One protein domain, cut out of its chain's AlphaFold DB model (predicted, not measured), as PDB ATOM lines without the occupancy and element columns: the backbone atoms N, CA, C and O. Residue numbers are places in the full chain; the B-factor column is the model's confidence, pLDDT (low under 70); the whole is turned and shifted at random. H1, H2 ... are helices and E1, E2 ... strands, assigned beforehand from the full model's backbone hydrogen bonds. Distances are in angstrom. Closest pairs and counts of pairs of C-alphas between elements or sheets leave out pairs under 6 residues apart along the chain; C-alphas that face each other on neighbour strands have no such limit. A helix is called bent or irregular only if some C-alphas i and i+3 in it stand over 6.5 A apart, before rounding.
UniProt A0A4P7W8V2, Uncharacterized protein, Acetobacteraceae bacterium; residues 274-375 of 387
ATOM      1  N   GLN A 274     134.750  49.964  49.011       75.50
ATOM      2  CA  GLN A 274     134.804  49.338  50.329       75.50
ATOM      3  C   GLN A 274     135.676  50.187  51.269       75.50
ATOM      4  O   GLN A 274     136.902  50.232  51.095       75.50
ATOM      5  N   PRO A 275     135.071  50.907  52.236       83.19
ATOM      6  CA  PRO A 275     135.828  51.749  53.152       83.19
ATOM      7  C   PRO A 275     136.722  50.895  54.055       83.19
ATOM      8  O   PRO A 275     136.345  49.798  54.470       83.19
ATOM      9  N   CYS A 276     137.904  51.406  54.404       85.56
ATOM     10  CA  CYS A 276     138.846  50.670  55.257       85.56
ATOM     11  C   CYS A 276     138.357  50.474  56.707       85.56
ATOM     12  O   CYS A 276     138.977  49.741  57.474       85.56
ATOM     13  N   THR A 277     137.261  51.129  57.092       87.31
ATOM     14  CA  THR A 277     136.635  51.047  58.420       87.31
ATOM     15  C   THR A 277     135.711  49.843  58.582       87.31
ATOM     16  O   THR A 277     135.247  49.580  59.689       87.31
ATOM     17  N   VAL A 278     135.430  49.093  57.508       88.06
ATOM     18  CA  VAL A 278     134.592  47.892  57.591       88.06
ATOM     19  C   VAL A 278     135.324  46.816  58.383       88.06
ATOM     20  O   VAL A 278     136.450  46.441  58.050       88.06
ATOM     21  N   LYS A 279     134.650  46.256  59.391       91.50
ATOM     22  CA  LYS A 279     135.203  45.173  60.199       91.50
ATOM     23  C   LYS A 279     135.667  44.001  59.349       91.50
ATOM     24  O   LYS A 279     134.931  43.475  58.514       91.50
ATOM     25  N   GLY A 280     136.883  43.548  59.615       91.31
ATOM     26  CA  GLY A 280     137.463  42.404  58.932       91.31
ATOM     27  C   GLY A 280     138.963  42.305  59.128       91.31
ATOM     28  O   GLY A 280     139.566  43.072  59.883       91.31
ATOM     29  N   HIS A 281     139.557  41.340  58.435       91.12
ATOM     30  CA  HIS A 281     141.002  41.201  58.373       91.12
ATOM     31  C   HIS A 281     141.565  42.208  57.379       91.12
ATOM     32  O   HIS A 281     141.068  42.325  56.256       91.12
ATOM     33  N   ILE A 282     142.613  42.908  57.792       91.81
ATOM     34  CA  ILE A 282     143.369  43.788  56.913       91.81
ATOM     35  C   ILE A 282     144.805  43.309  56.780       91.81
ATOM     36  O   ILE A 282     145.337  42.640  57.667       91.81
ATOM     37  N   VAL A 283     145.440  43.684  55.679       90.88
ATOM     38  CA  VAL A 283     146.855  43.405  55.435       90.88
ATOM     39  C   VAL A 283     147.577  44.707  55.127       90.88
ATOM     40  O   VAL A 283     147.081  45.547  54.371       90.88
ATOM     41  N   LEU A 284     148.750  44.862  55.734       89.44
ATOM     42  CA  LEU A 284     149.684  45.947  55.478       89.44
ATOM     43  C   LEU A 284     150.639  45.544  54.357       89.44
ATOM     44  O   LEU A 284     151.278  44.494  54.449       89.44
ATOM     45  N   LEU A 285     150.774  46.389  53.337       87.06
ATOM     46  CA  LEU A 285     151.616  46.118  52.175       87.06
ATOM     47  C   LEU A 285     152.682  47.197  51.966       87.06
ATOM     48  O   LEU A 285     152.393  48.395  52.049       87.06
ATOM     49  N   HIS A 286     153.894  46.776  51.607       88.50
ATOM     50  CA  HIS A 286     154.953  47.635  51.069       88.50
ATOM     51  C   HIS A 286     155.291  47.176  49.649       88.50
ATOM     52  O   HIS A 286     155.935  46.147  49.451       88.50
ATOM     53  N   GLY A 287     154.800  47.907  48.645       84.50
ATOM     54  CA  GLY A 287     154.782  47.405  47.270       84.50
ATOM     55  C   GLY A 287     153.847  46.195  47.149       84.50
ATOM     56  O   GLY A 287     152.660  46.312  47.453       84.50
ATOM     57  N   SER A 288     154.384  45.047  46.727       77.31
ATOM     58  CA  SER A 288     153.670  43.762  46.641       77.31
ATOM     59  C   SER A 288     153.892  42.841  47.851       77.31
ATOM     60  O   SER A 288     153.276  41.780  47.943       77.31
ATOM     61  N   GLU A 289     154.743  43.227  48.806       82.25
ATOM     62  CA  GLU A 289     155.058  42.393  49.968       82.25
ATOM     63  C   GLU A 289     154.089  42.627  51.131       82.25
ATOM     64  O   GLU A 289     153.843  43.765  51.544       82.25
ATOM     65  N   VAL A 290     153.588  41.529  51.705       86.12
ATOM     66  CA  VAL A 290     152.813  41.525  52.953       86.12
ATOM     67  C   VAL A 290     153.748  41.750  54.133       86.12
ATOM     68  O   VAL A 290     154.551  40.883  54.470       86.12
ATOM     69  N   LEU A 291     153.610  42.901  54.791       86.25
ATOM     70  CA  LEU A 291     154.364  43.224  55.999       86.25
ATOM     71  C   LEU A 291     153.759  42.566  57.243       86.25
ATOM     72  O   LEU A 291     154.482  42.039  58.084       86.25
ATOM     73  N   SER A 292     152.434  42.652  57.389       89.44
ATOM     74  CA  SER A 292     151.705  42.131  58.550       89.44
ATOM     75  C   SER A 292     150.210  42.020  58.264       89.44
ATOM     76  O   SER A 292     149.660  42.803  57.488       89.44
ATOM     77  N   GLY A 293     149.543  41.087  58.943       89.44
ATOM     78  CA  GLY A 293     148.085  41.041  59.057       89.44
ATOM     79  C   GLY A 293     147.587  41.794  60.294       89.44
ATOM     80  O   GLY A 293     148.336  42.006  61.251       89.44
ATOM     81  N   GLY A 294     146.320  42.190  60.270       91.81
ATOM     82  CA  GLY A 294     145.619  42.826  61.379       91.81
ATOM     83  C   GLY A 294     144.111  42.646  61.283       91.81
ATOM     84  O   GLY A 294     143.598  42.039  60.342       91.81
ATOM     85  N   THR A 295     143.389  43.197  62.251       93.19
ATOM     86  CA  THR A 295     141.929  43.308  62.186       93.19
ATOM     87  C   THR A 295     141.491  44.739  62.438       93.19
ATOM     88  O   THR A 295     142.121  45.474  63.199       93.19
ATOM     89  N   VAL A 296     140.410  45.137  61.776       92.88
ATOM     90  CA  VAL A 296     139.728  46.408  62.023       92.88
ATOM     91  C   VAL A 296     138.417  46.104  62.735       92.88
ATOM     92  O   VAL A 296     137.680  45.206  62.325       92.88
ATOM     93  N   SER A 297     138.145  46.805  63.835       92.12
ATOM     94  CA  SER A 297     136.872  46.711  64.555       92.12
ATOM     95  C   SER A 297     135.752  47.465  63.831       92.12
ATOM     96  O   SER A 297     136.004  48.292  62.961       92.12
ATOM     97  N   ASP A 298     134.508  47.277  64.281       86.38
ATOM     98  CA  ASP A 298     133.347  48.056  63.812       86.38
ATOM     99  C   ASP A 298     133.480  49.575  64.073       86.38
ATOM    100  O   ASP A 298     132.730  50.375  63.524       86.38
ATOM    101  N   SER A 299     134.436  49.985  64.915       87.81
ATOM    102  CA  SER A 299     134.736  51.384  65.243       87.81
ATOM    103  C   SER A 299     135.989  51.925  64.542       87.81
ATOM    104  O   SER A 299     136.490  52.981  64.926       87.81
ATOM    105  N   GLY A 300     136.532  51.204  63.553       89.50
ATOM    106  CA  GLY A 300     137.760  51.602  62.861       89.50
ATOM    107  C   GLY A 300     139.011  51.488  63.738       89.50
ATOM    108  O   GLY A 300     140.025  52.123  63.455       89.50
ATOM    109  N   VAL A 301     138.971  50.719  64.831       92.44
ATOM    110  CA  VAL A 301     140.155  50.478  65.666       92.44
ATOM    111  C   VAL A 301     140.996  49.392  65.018       92.44
ATOM    112  O   VAL A 301     140.497  48.308  64.723       92.44
ATOM    113  N   LEU A 302     142.276  49.693  64.823       91.62
ATOM    114  CA  LEU A 302     143.241  48.791  64.223       91.62
ATOM    115  C   LEU A 302     143.957  47.971  65.299       91.62
ATOM    116  O   LEU A 302     144.614  48.539  66.180       91.62
ATOM    117  N   LEU A 303     143.838  46.647  65.201       92.19
ATOM    118  CA  LEU A 303     144.425  45.670  66.115       92.19
ATOM    119  C   LEU A 303     145.459  44.801  65.381       92.19
ATOM    120  O   LEU A 303     145.185  44.328  64.272       92.19
ATOM    121  N   PHE A 304     146.622  44.562  65.998       90.75
ATOM    122  CA  PHE A 304     147.682  43.694  65.458       90.75
ATOM    123  C   PHE A 304     148.067  42.563  66.410       90.75
ATOM    124  O   PHE A 304     147.847  42.645  67.615       90.75
ATOM    125  N   GLY A 305     148.694  41.533  65.832       80.06
ATOM    126  CA  GLY A 305     149.224  40.378  66.553       80.06
ATOM    127  C   GLY A 305     148.151  39.414  67.054       80.06
ATOM    128  O   GLY A 305     146.954  39.676  66.941       80.06
ATOM    129  N   ASP A 306     148.605  38.297  67.621       76.50
ATOM    130  CA  ASP A 306     147.732  37.246  68.163       76.50
ATOM    131  C   ASP A 306     146.924  37.741  69.375       76.50
ATOM    132  O   ASP A 306     145.773  37.351  69.561       76.50
ATOM    133  N   ASP A 307     147.496  38.673  70.144       81.00
ATOM    134  CA  ASP A 307     146.852  39.298  71.307       81.00
ATOM    135  C   ASP A 307     145.898  40.448  70.929       81.00
ATOM    136  O   ASP A 307     145.273  41.050  71.804       81.00
ATOM    137  N   ALA A 308     145.792  40.770  69.632       84.38
ATOM    138  CA  ALA A 308     144.943  41.826  69.086       84.38
ATOM    139  C   ALA A 308     145.075  43.164  69.841       84.38
ATOM    140  O   ALA A 308     144.076  43.820  70.156       84.38
ATOM    141  N   HIS A 309     146.304  43.595  70.148       91.31
ATOM    142  CA  HIS A 309     146.511  44.857  70.852       91.31
ATOM    143  C   HIS A 309     146.239  46.045  69.932       91.31
ATOM    144  O   HIS A 309     146.491  46.020  68.725       91.31
ATOM    145  N   LYS A 310     145.715  47.122  70.521       94.25
ATOM    146  CA  LYS A 310     145.364  48.343  69.798       94.25
ATOM    147  C   LYS A 310     146.611  49.078  69.326       94.25
ATOM    148  O   LYS A 310     147.448  49.466  70.138       94.25
ATOM    149  N   VAL A 311     146.681  49.334  68.020       93.50
ATOM    150  CA  VAL A 311     147.807  50.048  67.399       93.50
ATOM    151  C   VAL A 311     147.408  51.433  66.885       93.50
ATOM    152  O   VAL A 311     148.231  52.346  66.807       93.50
ATOM    153  N   GLY A 312     146.128  51.638  66.595       93.44
ATOM    154  CA  GLY A 312     145.638  52.937  66.158       93.44
ATOM    155  C   GLY A 312     144.180  52.913  65.740       93.44
ATOM    156  O   GLY A 312     143.427  52.004  66.090       93.44
ATOM    157  N   THR A 313     143.795  53.928  64.980       94.38
ATOM    158  CA  THR A 313     142.504  54.004  64.293       94.38
ATOM    159  C   THR A 313     142.728  54.244  62.809       94.38
ATOM    160  O   THR A 313     143.678  54.931  62.436       94.38
ATOM    161  N   ILE A 314     141.861  53.689  61.973       92.06
ATOM    162  CA  ILE A 314     141.869  53.851  60.522       92.06
ATOM    163  C   ILE A 314     140.635  54.644  60.090       92.06
ATOM    164  O   ILE A 314     139.541  54.390  60.594       92.06
ATOM    165  N   ASP A 315     140.806  55.621  59.201       90.38
ATOM    166  CA  ASP A 315     139.679  56.333  58.589       90.38
ATOM    167  C   ASP A 315     139.172  55.625  57.318       90.38
ATOM    168  O   ASP A 315     139.734  54.625  56.866       90.38
ATOM    169  N   GLU A 316     138.080  56.119  56.729       87.06
ATOM    170  CA  GLU A 316     137.470  55.496  55.544       87.06
ATOM    171  C   GLU A 316     138.410  55.458  54.330       87.06
ATOM    172  O   GLU A 316     138.330  54.522  53.530       87.06
ATOM    173  N   ALA A 317     139.316  56.435  54.229       82.38
ATOM    174  CA  ALA A 317     140.316  56.558  53.171       82.38
ATOM    175  C   ALA A 317     141.579  55.714  53.433       82.38
ATOM    176  O   ALA A 317     142.464  55.642  52.583       82.38
ATOM    177  N   GLY A 318     141.665  55.044  54.585       84.94
ATOM    178  CA  GLY A 318     142.787  54.186  54.948       84.94
ATOM    179  C   GLY A 318     143.950  54.902  55.632       84.94
ATOM    180  O   GLY A 318     145.022  54.312  55.774       84.94
ATOM    181  N   HIS A 319     143.781  56.143  56.092       87.69
ATOM    182  CA  HIS A 319     144.806  56.804  56.897       87.69
ATOM    183  C   HIS A 319     144.813  56.232  58.314       87.69
ATOM    184  O   HIS A 319     143.794  56.207  59.006       87.69
ATOM    185  N   ILE A 320     145.993  55.800  58.763       91.12
ATOM    186  CA  ILE A 320     146.189  55.237  60.099       91.12
ATOM    187  C   ILE A 320     146.673  56.330  61.053       91.12
ATOM    188  O   ILE A 320     147.776  56.859  60.915       91.12
ATOM    189  N   THR A 321     145.877  56.609  62.082       93.88
ATOM    190  CA  THR A 321     146.288  57.403  63.243       93.88
ATOM    191  C   THR A 321     146.843  56.476  64.314       93.88
ATOM    192  O   THR A 321     146.118  55.686  64.914       93.88
ATOM    193  N   ILE A 322     148.150  56.564  64.541       93.94
ATOM    194  CA  ILE A 322     148.885  55.683  65.449       93.94
ATOM    195  C   ILE A 322     148.645  56.086  66.914       93.94
ATOM    196  O   ILE A 322     148.747  57.266  67.255       93.94
ATOM    197  N   ASP A 323     148.386  55.113  67.793       92.62
ATOM    198  CA  ASP A 323     148.275  55.356  69.236       92.62
ATOM    199  C   ASP A 323     149.652  55.703  69.848       92.62
ATOM    200  O   ASP A 323     150.703  55.235  69.404       92.62
ATOM    201  N   LYS A 324     149.684  56.547  70.884       88.44
ATOM    202  CA  LYS A 324     150.938  57.044  71.477       88.44
ATOM    203  C   LYS A 324     151.755  55.934  72.143       88.44
ATOM    204  O   LYS A 324     152.975  56.065  72.240       88.44
ATOM    205  N   HIS A 325     151.094  54.868  72.590       90.38
ATOM    206  CA  HIS A 325     151.677  53.813  73.421       90.38
ATOM    207  C   HIS A 325     151.830  52.472  72.692       90.38
ATOM    208  O   HIS A 325     151.591  51.420  73.275       90.38
ATOM    209  N   ILE A 326     152.239  52.496  71.422       93.38
ATOM    210  CA  ILE A 326     152.523  51.270  70.665       93.38
ATOM    211  C   ILE A 326     154.003  50.893  70.708       93.38
ATOM    212  O   ILE A 326     154.876  51.738  70.933       93.38
ATOM    213  N   SER A 327     154.297  49.618  70.447       92.06
ATOM    214  CA  SER A 327     155.674  49.137  70.370       92.06
ATOM    215  C   SER A 327     156.442  49.823  69.227       92.06
ATOM    216  O   SER A 327     155.876  50.218  68.202       92.06
ATOM    217  N   HIS A 328     157.767  49.947  69.368       90.00
ATOM    218  CA  HIS A 328     158.594  50.523  68.301       90.00
ATOM    219  C   HIS A 328     158.511  49.691  67.005       90.00
ATOM    220  O   HIS A 328     158.548  50.259  65.910       90.00
ATOM    221  N   LYS A 329     158.348  48.366  67.126       91.00
ATOM    222  CA  LYS A 329     158.188  47.441  65.998       91.00
ATOM    223  C   LYS A 329     156.926  47.762  65.193       91.00
ATOM    224  O   LYS A 329     157.017  47.951  63.985       91.00
ATOM    225  N   ASP A 330     155.785  47.923  65.858       90.69
ATOM    226  CA  ASP A 330     154.513  48.225  65.188       90.69
ATOM    227  C   ASP A 330     154.542  49.608  64.529       90.69
ATOM    228  O   ASP A 330     154.068  49.794  63.408       90.69
ATOM    229  N   LYS A 331     155.190  50.580  65.184       91.50
ATOM    230  CA  LYS A 331     155.377  51.924  64.626       91.50
ATOM    231  C   LYS A 331     156.224  51.905  63.356       91.50
ATOM    232  O   LYS A 331     155.994  52.711  62.458       91.50
ATOM    233  N   TYR A 332     157.226  51.030  63.302       90.38
ATOM    234  CA  TYR A 332     158.061  50.851  62.121       90.38
ATOM    235  C   TYR A 332     157.275  50.187  60.985       90.38
ATOM    236  O   TYR A 332     157.276  50.720  59.880       90.38
ATOM    237  N   LEU A 333     156.528  49.116  61.281       89.25
ATOM    238  CA  LEU A 333     155.671  48.431  60.307       89.25
ATOM    239  C   LEU A 333     154.663  49.389  59.662       89.25
ATOM    240  O   LEU A 333     154.626  49.493  58.441       89.25
ATOM    241  N   ILE A 334     153.917  50.164  60.460       89.88
ATOM    242  CA  ILE A 334     152.925  51.116  59.926       89.88
ATOM    243  C   ILE A 334     153.578  52.176  59.036       89.88
ATOM    244  O   ILE A 334     153.004  52.562  58.024       89.88
ATOM    245  N   LYS A 335     154.782  52.644  59.383       90.25
ATOM    246  CA  LYS A 335     155.506  53.627  58.565       90.25
ATOM    247  C   LYS A 335     155.968  53.075  57.217       90.25
ATOM    248  O   LYS A 335     156.162  53.862  56.298       90.25
ATOM    249  N   GLN A 336     156.191  51.767  57.117       90.06
ATOM    250  CA  GLN A 336     156.552  51.112  55.862       90.06
ATOM    251  C   GLN A 336     155.333  50.769  55.009       90.06
ATOM    252  O   GLN A 336     155.473  50.538  53.813       90.06
ATOM    253  N   THR A 337     154.136  50.747  55.587       88.50
ATOM    254  CA  THR A 337     152.917  50.464  54.842       88.50
ATOM    255  C   THR A 337     152.668  51.527  53.773       88.50
ATOM    256  O   THR A 337     152.408  52.691  54.065       88.50
ATOM    257  N   THR A 338     152.698  51.100  52.515       87.88
ATOM    258  CA  THR A 338     152.332  51.908  51.342       87.88
ATOM    259  C   THR A 338     150.870  51.738  50.950       87.88
ATOM    260  O   THR A 338     150.295  52.610  50.300       87.88
ATOM    261  N   MET A 339     150.264  50.608  51.323       86.06
ATOM    262  CA  MET A 339     148.901  50.262  50.945       86.06
ATOM    263  C   MET A 339     148.245  49.366  51.991       86.06
ATOM    264  O   MET A 339     148.897  48.545  52.637       86.06
ATOM    265  N   LEU A 340     146.931  49.523  52.111       88.50
ATOM    266  CA  LEU A 340     146.061  48.675  52.904       88.50
ATOM    267  C   LEU A 340     145.097  47.946  51.993       88.50
ATOM    268  O   LEU A 340     144.629  48.484  50.985       88.50
ATOM    269  N   GLY A 341     144.744  46.740  52.392       88.31
ATOM    270  CA  GLY A 341     143.577  46.103  51.823       88.31
ATOM    271  C   GLY A 341     142.924  45.146  52.787       88.31
ATOM    272  O   GLY A 341     143.459  44.812  53.846       88.31
ATOM    273  N   GLN A 342     141.722  44.765  52.400       88.44
ATOM    274  CA  GLN A 342     140.811  43.966  53.181       88.44
ATOM    275  C   GLN A 342     140.736  42.567  52.582       88.44
ATOM    276  O   GLN A 342     140.571  42.409  51.370       88.44
ATOM    277  N   VAL A 343     140.852  41.559  53.443       86.44
ATOM    278  CA  VAL A 343     140.648  40.162  53.062       86.44
ATOM    279  C   VAL A 343     139.156  39.861  53.151       86.44
ATOM    280  O   VAL A 343     138.543  39.970  54.216       86.44
ATOM    281  N   LEU A 344     138.562  39.507  52.019       84.94
ATOM    282  CA  LEU A 344     137.179  39.074  51.906       84.94
ATOM    283  C   LEU A 344     137.023  37.617  52.362       84.94
ATOM    284  O   LEU A 344     137.989  36.868  52.482       84.94
ATOM    285  N   LYS A 345     135.776  37.196  52.598       82.81
ATOM    286  CA  LYS A 345     135.451  35.835  53.065       82.81
ATOM    287  C   LYS A 345     135.884  34.726  52.103       82.81
ATOM    288  O   LYS A 345     136.002  33.583  52.521       82.81
ATOM    289  N   ASP A 346     136.062  35.050  50.828       79.56
ATOM    290  CA  ASP A 346     136.492  34.128  49.779       79.56
ATOM    291  C   ASP A 346     138.014  34.155  49.543       79.56
ATOM    292  O   ASP A 346     138.491  33.618  48.545       79.56
ATOM    293  N   GLY A 347     138.783  34.783  50.443       77.12
ATOM    294  CA  GLY A 347     140.243  34.894  50.358       77.12
ATOM    295  C   GLY A 347     140.736  35.974  49.396       77.12
ATOM    296  O   GLY A 347     141.948  36.158  49.239       77.12
ATOM    297  N   ASN A 348     139.823  36.711  48.756       77.44
ATOM    298  CA  ASN A 348     140.194  37.828  47.899       77.44
ATOM    299  C   ASN A 348     140.701  38.997  48.709       77.44
ATOM    300  O   ASN A 348     140.146  39.343  49.748       77.44
ATOM    301  N   PHE A 349     141.688  39.680  48.152       79.62
ATOM    302  CA  PHE A 349     142.189  40.909  48.722       79.62
ATOM    303  C   PHE A 349     141.791  42.112  47.865       79.62
ATOM    304  O   PHE A 349     142.145  42.193  46.681       79.62
ATOM    305  N   LEU A 350     141.063  43.052  48.471       82.75
ATOM    306  CA  LEU A 350     140.687  44.320  47.850       82.75
ATOM    307  C   LEU A 350     141.443  45.473  48.495       82.75
ATOM    308  O   LEU A 350     141.499  45.582  49.719       82.75
ATOM    309  N   ARG A 351     141.977  46.375  47.671       84.50
ATOM    310  CA  ARG A 351     142.490  47.658  48.158       84.50
ATOM    311  C   ARG A 351     141.337  48.463  48.755       84.50
ATOM    312  O   ARG A 351     140.337  48.673  48.074       84.50
ATOM    313  N   CYS A 352     141.493  48.930  49.987       83.00
ATOM    314  CA  CYS A 352     140.512  49.806  50.619       83.00
ATOM    315  C   CYS A 352     140.972  51.276  50.531       83.00
ATOM    316  O   CYS A 352     142.153  51.553  50.302       83.00
ATOM    317  N   GLY A 353     140.040  52.224  50.671       73.25
ATOM    318  CA  GLY A 353     140.357  53.654  50.804       73.25
ATOM    319  C   GLY A 353     140.666  54.416  49.507       73.25
ATOM    320  O   GLY A 353     141.035  55.587  49.551       73.25
ATOM    321  N   THR A 354     140.494  53.800  48.333       67.38
ATOM    322  CA  THR A 354     140.607  54.506  47.045       67.38
ATOM    323  C   THR A 354     139.247  54.667  46.378       67.38
ATOM    324  O   THR A 354     138.534  53.685  46.220       67.38
ATOM    325  N   HIS A 355     138.934  55.865  45.873       54.78
ATOM    326  CA  HIS A 355     137.771  56.116  44.998       54.78
ATOM    327  C   HIS A 355     137.857  55.427  43.620       54.78
ATOM    328  O   HIS A 355     136.976  55.593  42.780       54.78
ATOM    329  N   GLN A 356     138.927  54.677  43.355       56.03
ATOM    330  CA  GLN A 356     139.044  53.851  42.160       56.03
ATOM    331  C   GLN A 356     138.335  52.512  42.383       56.03
ATOM    332  O   GLN A 356     138.356  52.007  43.507       56.03
ATOM    333  N   PRO A 357     137.740  51.914  41.334       55.12
ATOM    334  CA  PRO A 357     137.101  50.613  41.452       55.12
ATOM    335  C   PRO A 357     138.093  49.591  42.036       55.12
ATOM    336  O   PRO A 357     139.277  49.608  41.677       55.12
ATOM    337  N   PRO A 358     137.631  48.721  42.944       55.59
ATOM    338  CA  PRO A 358     138.466  47.835  43.724       55.59
ATOM    339  C   PRO A 358     139.144  46.870  42.760       55.59
ATOM    340  O   PRO A 358     138.508  46.032  42.120       55.59
ATOM    341  N   ARG A 359     140.461  47.007  42.613       57.31
ATOM    342  CA  ARG A 359     141.255  46.025  41.879       57.31
ATOM    343  C   ARG A 359     141.524  44.855  42.811       57.31
ATOM    344  O   ARG A 359     142.018  45.049  43.920       57.31
ATOM    345  N   ARG A 360     141.200  43.645  42.355       59.59
ATOM    346  CA  ARG A 360     141.592  42.400  43.022       59.59
ATOM    347  C   ARG A 360     143.105  42.272  42.911       59.59
ATOM    348  O   ARG A 360     143.616  42.026  41.820       59.59
ATOM    349  N   LEU A 361     143.812  42.465  44.017       64.19
ATOM    350  CA  LEU A 361     145.274  42.489  43.991       64.19
ATOM    351  C   LEU A 361     145.888  41.096  44.122       64.19
ATOM    352  O   LEU A 361     147.047  40.926  43.780       64.19
ATOM    353  N   GLY A 362     145.129  40.104  44.584       70.75
ATOM    354  CA  GLY A 362     145.644  38.752  44.741       70.75
ATOM    355  C   GLY A 362     144.781  37.860  45.624       70.75
ATOM    356  O   GLY A 362     143.687  38.249  46.047       70.75
ATOM    357  N   PHE A 363     145.312  36.671  45.901       64.62
ATOM    358  CA  PHE A 363     144.753  35.691  46.831       64.62
ATOM    359  C   PHE A 363     145.683  35.525  48.027       64.62
ATOM    360  O   PHE A 363     146.898  35.412  47.852       64.62
ATOM    361  N   VAL A 364     145.123  35.482  49.233       60.88
ATOM    362  CA  VAL A 364     145.877  35.240  50.471       60.88
ATOM    363  C   VAL A 364     145.398  33.935  51.088       60.88
ATOM    364  O   VAL A 364     144.197  33.699  51.207       60.88
ATOM    365  N   ASP A 365     146.337  33.081  51.485       63.44
ATOM    366  CA  ASP A 365     146.016  31.910  52.291       63.44
ATOM    367  C   ASP A 365     145.596  32.353  53.697       63.44
ATOM    368  O   ASP A 365     146.382  32.952  54.432       63.44
ATOM    369  N   HIS A 366     144.363  32.030  54.084       52.28
ATOM    370  CA  HIS A 366     143.812  32.382  55.391       52.28
ATOM    371  C   HIS A 366     144.609  31.795  56.563       52.28
ATOM    372  O   HIS A 366     144.631  32.407  57.629       52.28
ATOM    373  N   ALA A 367     145.245  30.631  56.390       51.34
ATOM    374  CA  ALA A 367     145.963  29.965  57.474       51.34
ATOM    375  C   ALA A 367     147.351  30.574  57.719       51.34
ATOM    376  O   ALA A 367     147.759  30.737  58.866       51.34
ATOM    377  N   SER A 368     148.081  30.908  56.651       55.69
ATOM    378  CA  SER A 368     149.457  31.410  56.752       55.69
ATOM    379  C   SER A 368     149.598  32.927  56.627       55.69
ATOM    380  O   SER A 368     150.676  33.455  56.902       55.69
ATOM    381  N   GLY A 369     148.561  33.634  56.167       55.25
ATOM    382  CA  GLY A 369     148.624  35.065  55.857       55.25
ATOM    383  C   GLY A 369     149.542  35.403  54.674       55.25
ATOM    384  O   GLY A 369     149.824  36.578  54.438       55.25
ATOM    385  N   LYS A 370     150.030  34.397  53.931       58.94
ATOM    386  CA  LYS A 370     150.897  34.588  52.762       58.94
ATOM    387  C   LYS A 370     150.078  34.805  51.496       58.94
ATOM    388  O   LYS A 370     149.066  34.142  51.269       58.94
ATOM    389  N   MET A 371     150.558  35.703  50.641       58.50
ATOM    390  CA  MET A 371     149.989  35.921  49.315       58.50
ATOM    391  C   MET A 371     150.314  34.715  48.420       58.50
ATOM    392  O   MET A 371     151.481  34.393  48.208       58.50
ATOM    393  N   LEU A 372     149.279  34.021  47.946       52.84
ATOM    394  CA  LEU A 372     149.379  32.844  47.079       52.84
ATOM    395  C   LEU A 372     149.526  33.223  45.606       52.84
ATOM    396  O   LEU A 372     150.166  32.508  44.840       52.84
ATOM    397  N   GLN A 373     148.923  34.343  45.213       57.06
ATOM    398  CA  GLN A 373     148.967  34.851  43.850       57.06
ATOM    399  C   GLN A 373     148.872  36.369  43.896       57.06
ATOM    400  O   GLN A 373     147.945  36.905  44.504       57.06
ATOM    401  N   ASP A 374     149.845  37.031  43.278       56.03
ATOM    402  CA  ASP A 374     149.944  38.481  43.197       56.03
ATOM    403  C   ASP A 374     149.541  38.953  41.792       56.03
ATOM    404  O   ASP A 374     150.199  38.624  40.807       56.03
ATOM    405  N   ASN A 375     148.472  39.743  41.696       53.16
ATOM    406  CA  ASN A 375     148.059  40.421  40.462       53.16
ATOM    407  C   ASN A 375     148.752  41.793  40.301       53.16
ATOM    408  O   ASN A 375     148.420  42.547  39.386       53.16
TER     409      ASN A 375
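What this domain is: This is residues 274 to 375 of the 387 residues of an uncharacterized protein of Acetobacteraceae bacterium (UniProt A0A4P7W8V2). The model is one long, strongly twisted antiparallel sheet of nine strands that folds back on itself loosely at E7, with E8 and E9 partly facing the rest. The short helix H1 packs on the part of the sheet made by E1, E2, E4 and E5, beside the strands. The printed part has 102 residues, with one named helix and nine named strands in the order E1 E2 E3 E4 E5 H1 E6 E7 E8 E9 along the chain, and the sheet's order is E5 E4 E3 E2 E1 E6 E7 E8 E9. The class is mostly strand, and the whole is compact, with a radius of gyration of the C-alphas of 12.5 A and spans of 35 by 28 by 22 A.

How they stand to each other: Begin at E1, residues 280 to 286, and cross the hairpin to E2, residues 289 to 296, where N 284 and O 292 are 2.9 A apart. E2 bends by 56 degrees at residue 292. E3, residues 301 to 304, is its next neighbour, with N 303 and O 295 at 2.9 A. E4, residues 309 to 314, follows, with N 302 and O 312 at 2.9 A. E5, residues 320 to 322, is an edge strand, with N 321 and O 313 at 2.8 A. These five form a meander, each strand the antiparallel neighbour of the one before. H1, residues 328 to 336, is on the sheet at a height of 7.1 A, over none of the strands; every O i to N i+4 pair in it is within hydrogen-bond range. Its closest C-alpha pair with E1 is Gln 336 and His 286, 6.1 A, and with E5 it is Lys 331 and Ile 322, 7.5 A. E6, residues 339 to 343, is antiparallel to E1, with N 283 and O 341 at 2.9 A. A second meander runs on through E7, residues 348 to 351, E8, residues 360 to 364, and E9, residues 371 to 374, the other edge strand. Look for N 342 and O 350 at 2.8 A, N 349 and O 362 at 3.2 A, and N 363 and O 373 at 3.0 A. This is a folded sheet, one sheet bent back into two leaves: E5 E4 E3 E2 E1 E6 face E8 E9, with E7 as the hinge.

Where its parts are: Find C-alpha 280 at (137.463, 42.404, 58.932), where E1 begins; E1 and E2 each span 19.9 A. E4 spans 14.5 A, E6 13.2 A and H1 12.6 A. E9 ends at C-alpha 374, at (149.944, 38.481, 43.197).

The domain as a whole: The C-alphas of His 325 and Asn 375, 35.8 A apart, are the two farthest apart. The printed part has no cut, and no link is long. Confidence is under 70 at residues 354 to 361 and 363 to 375.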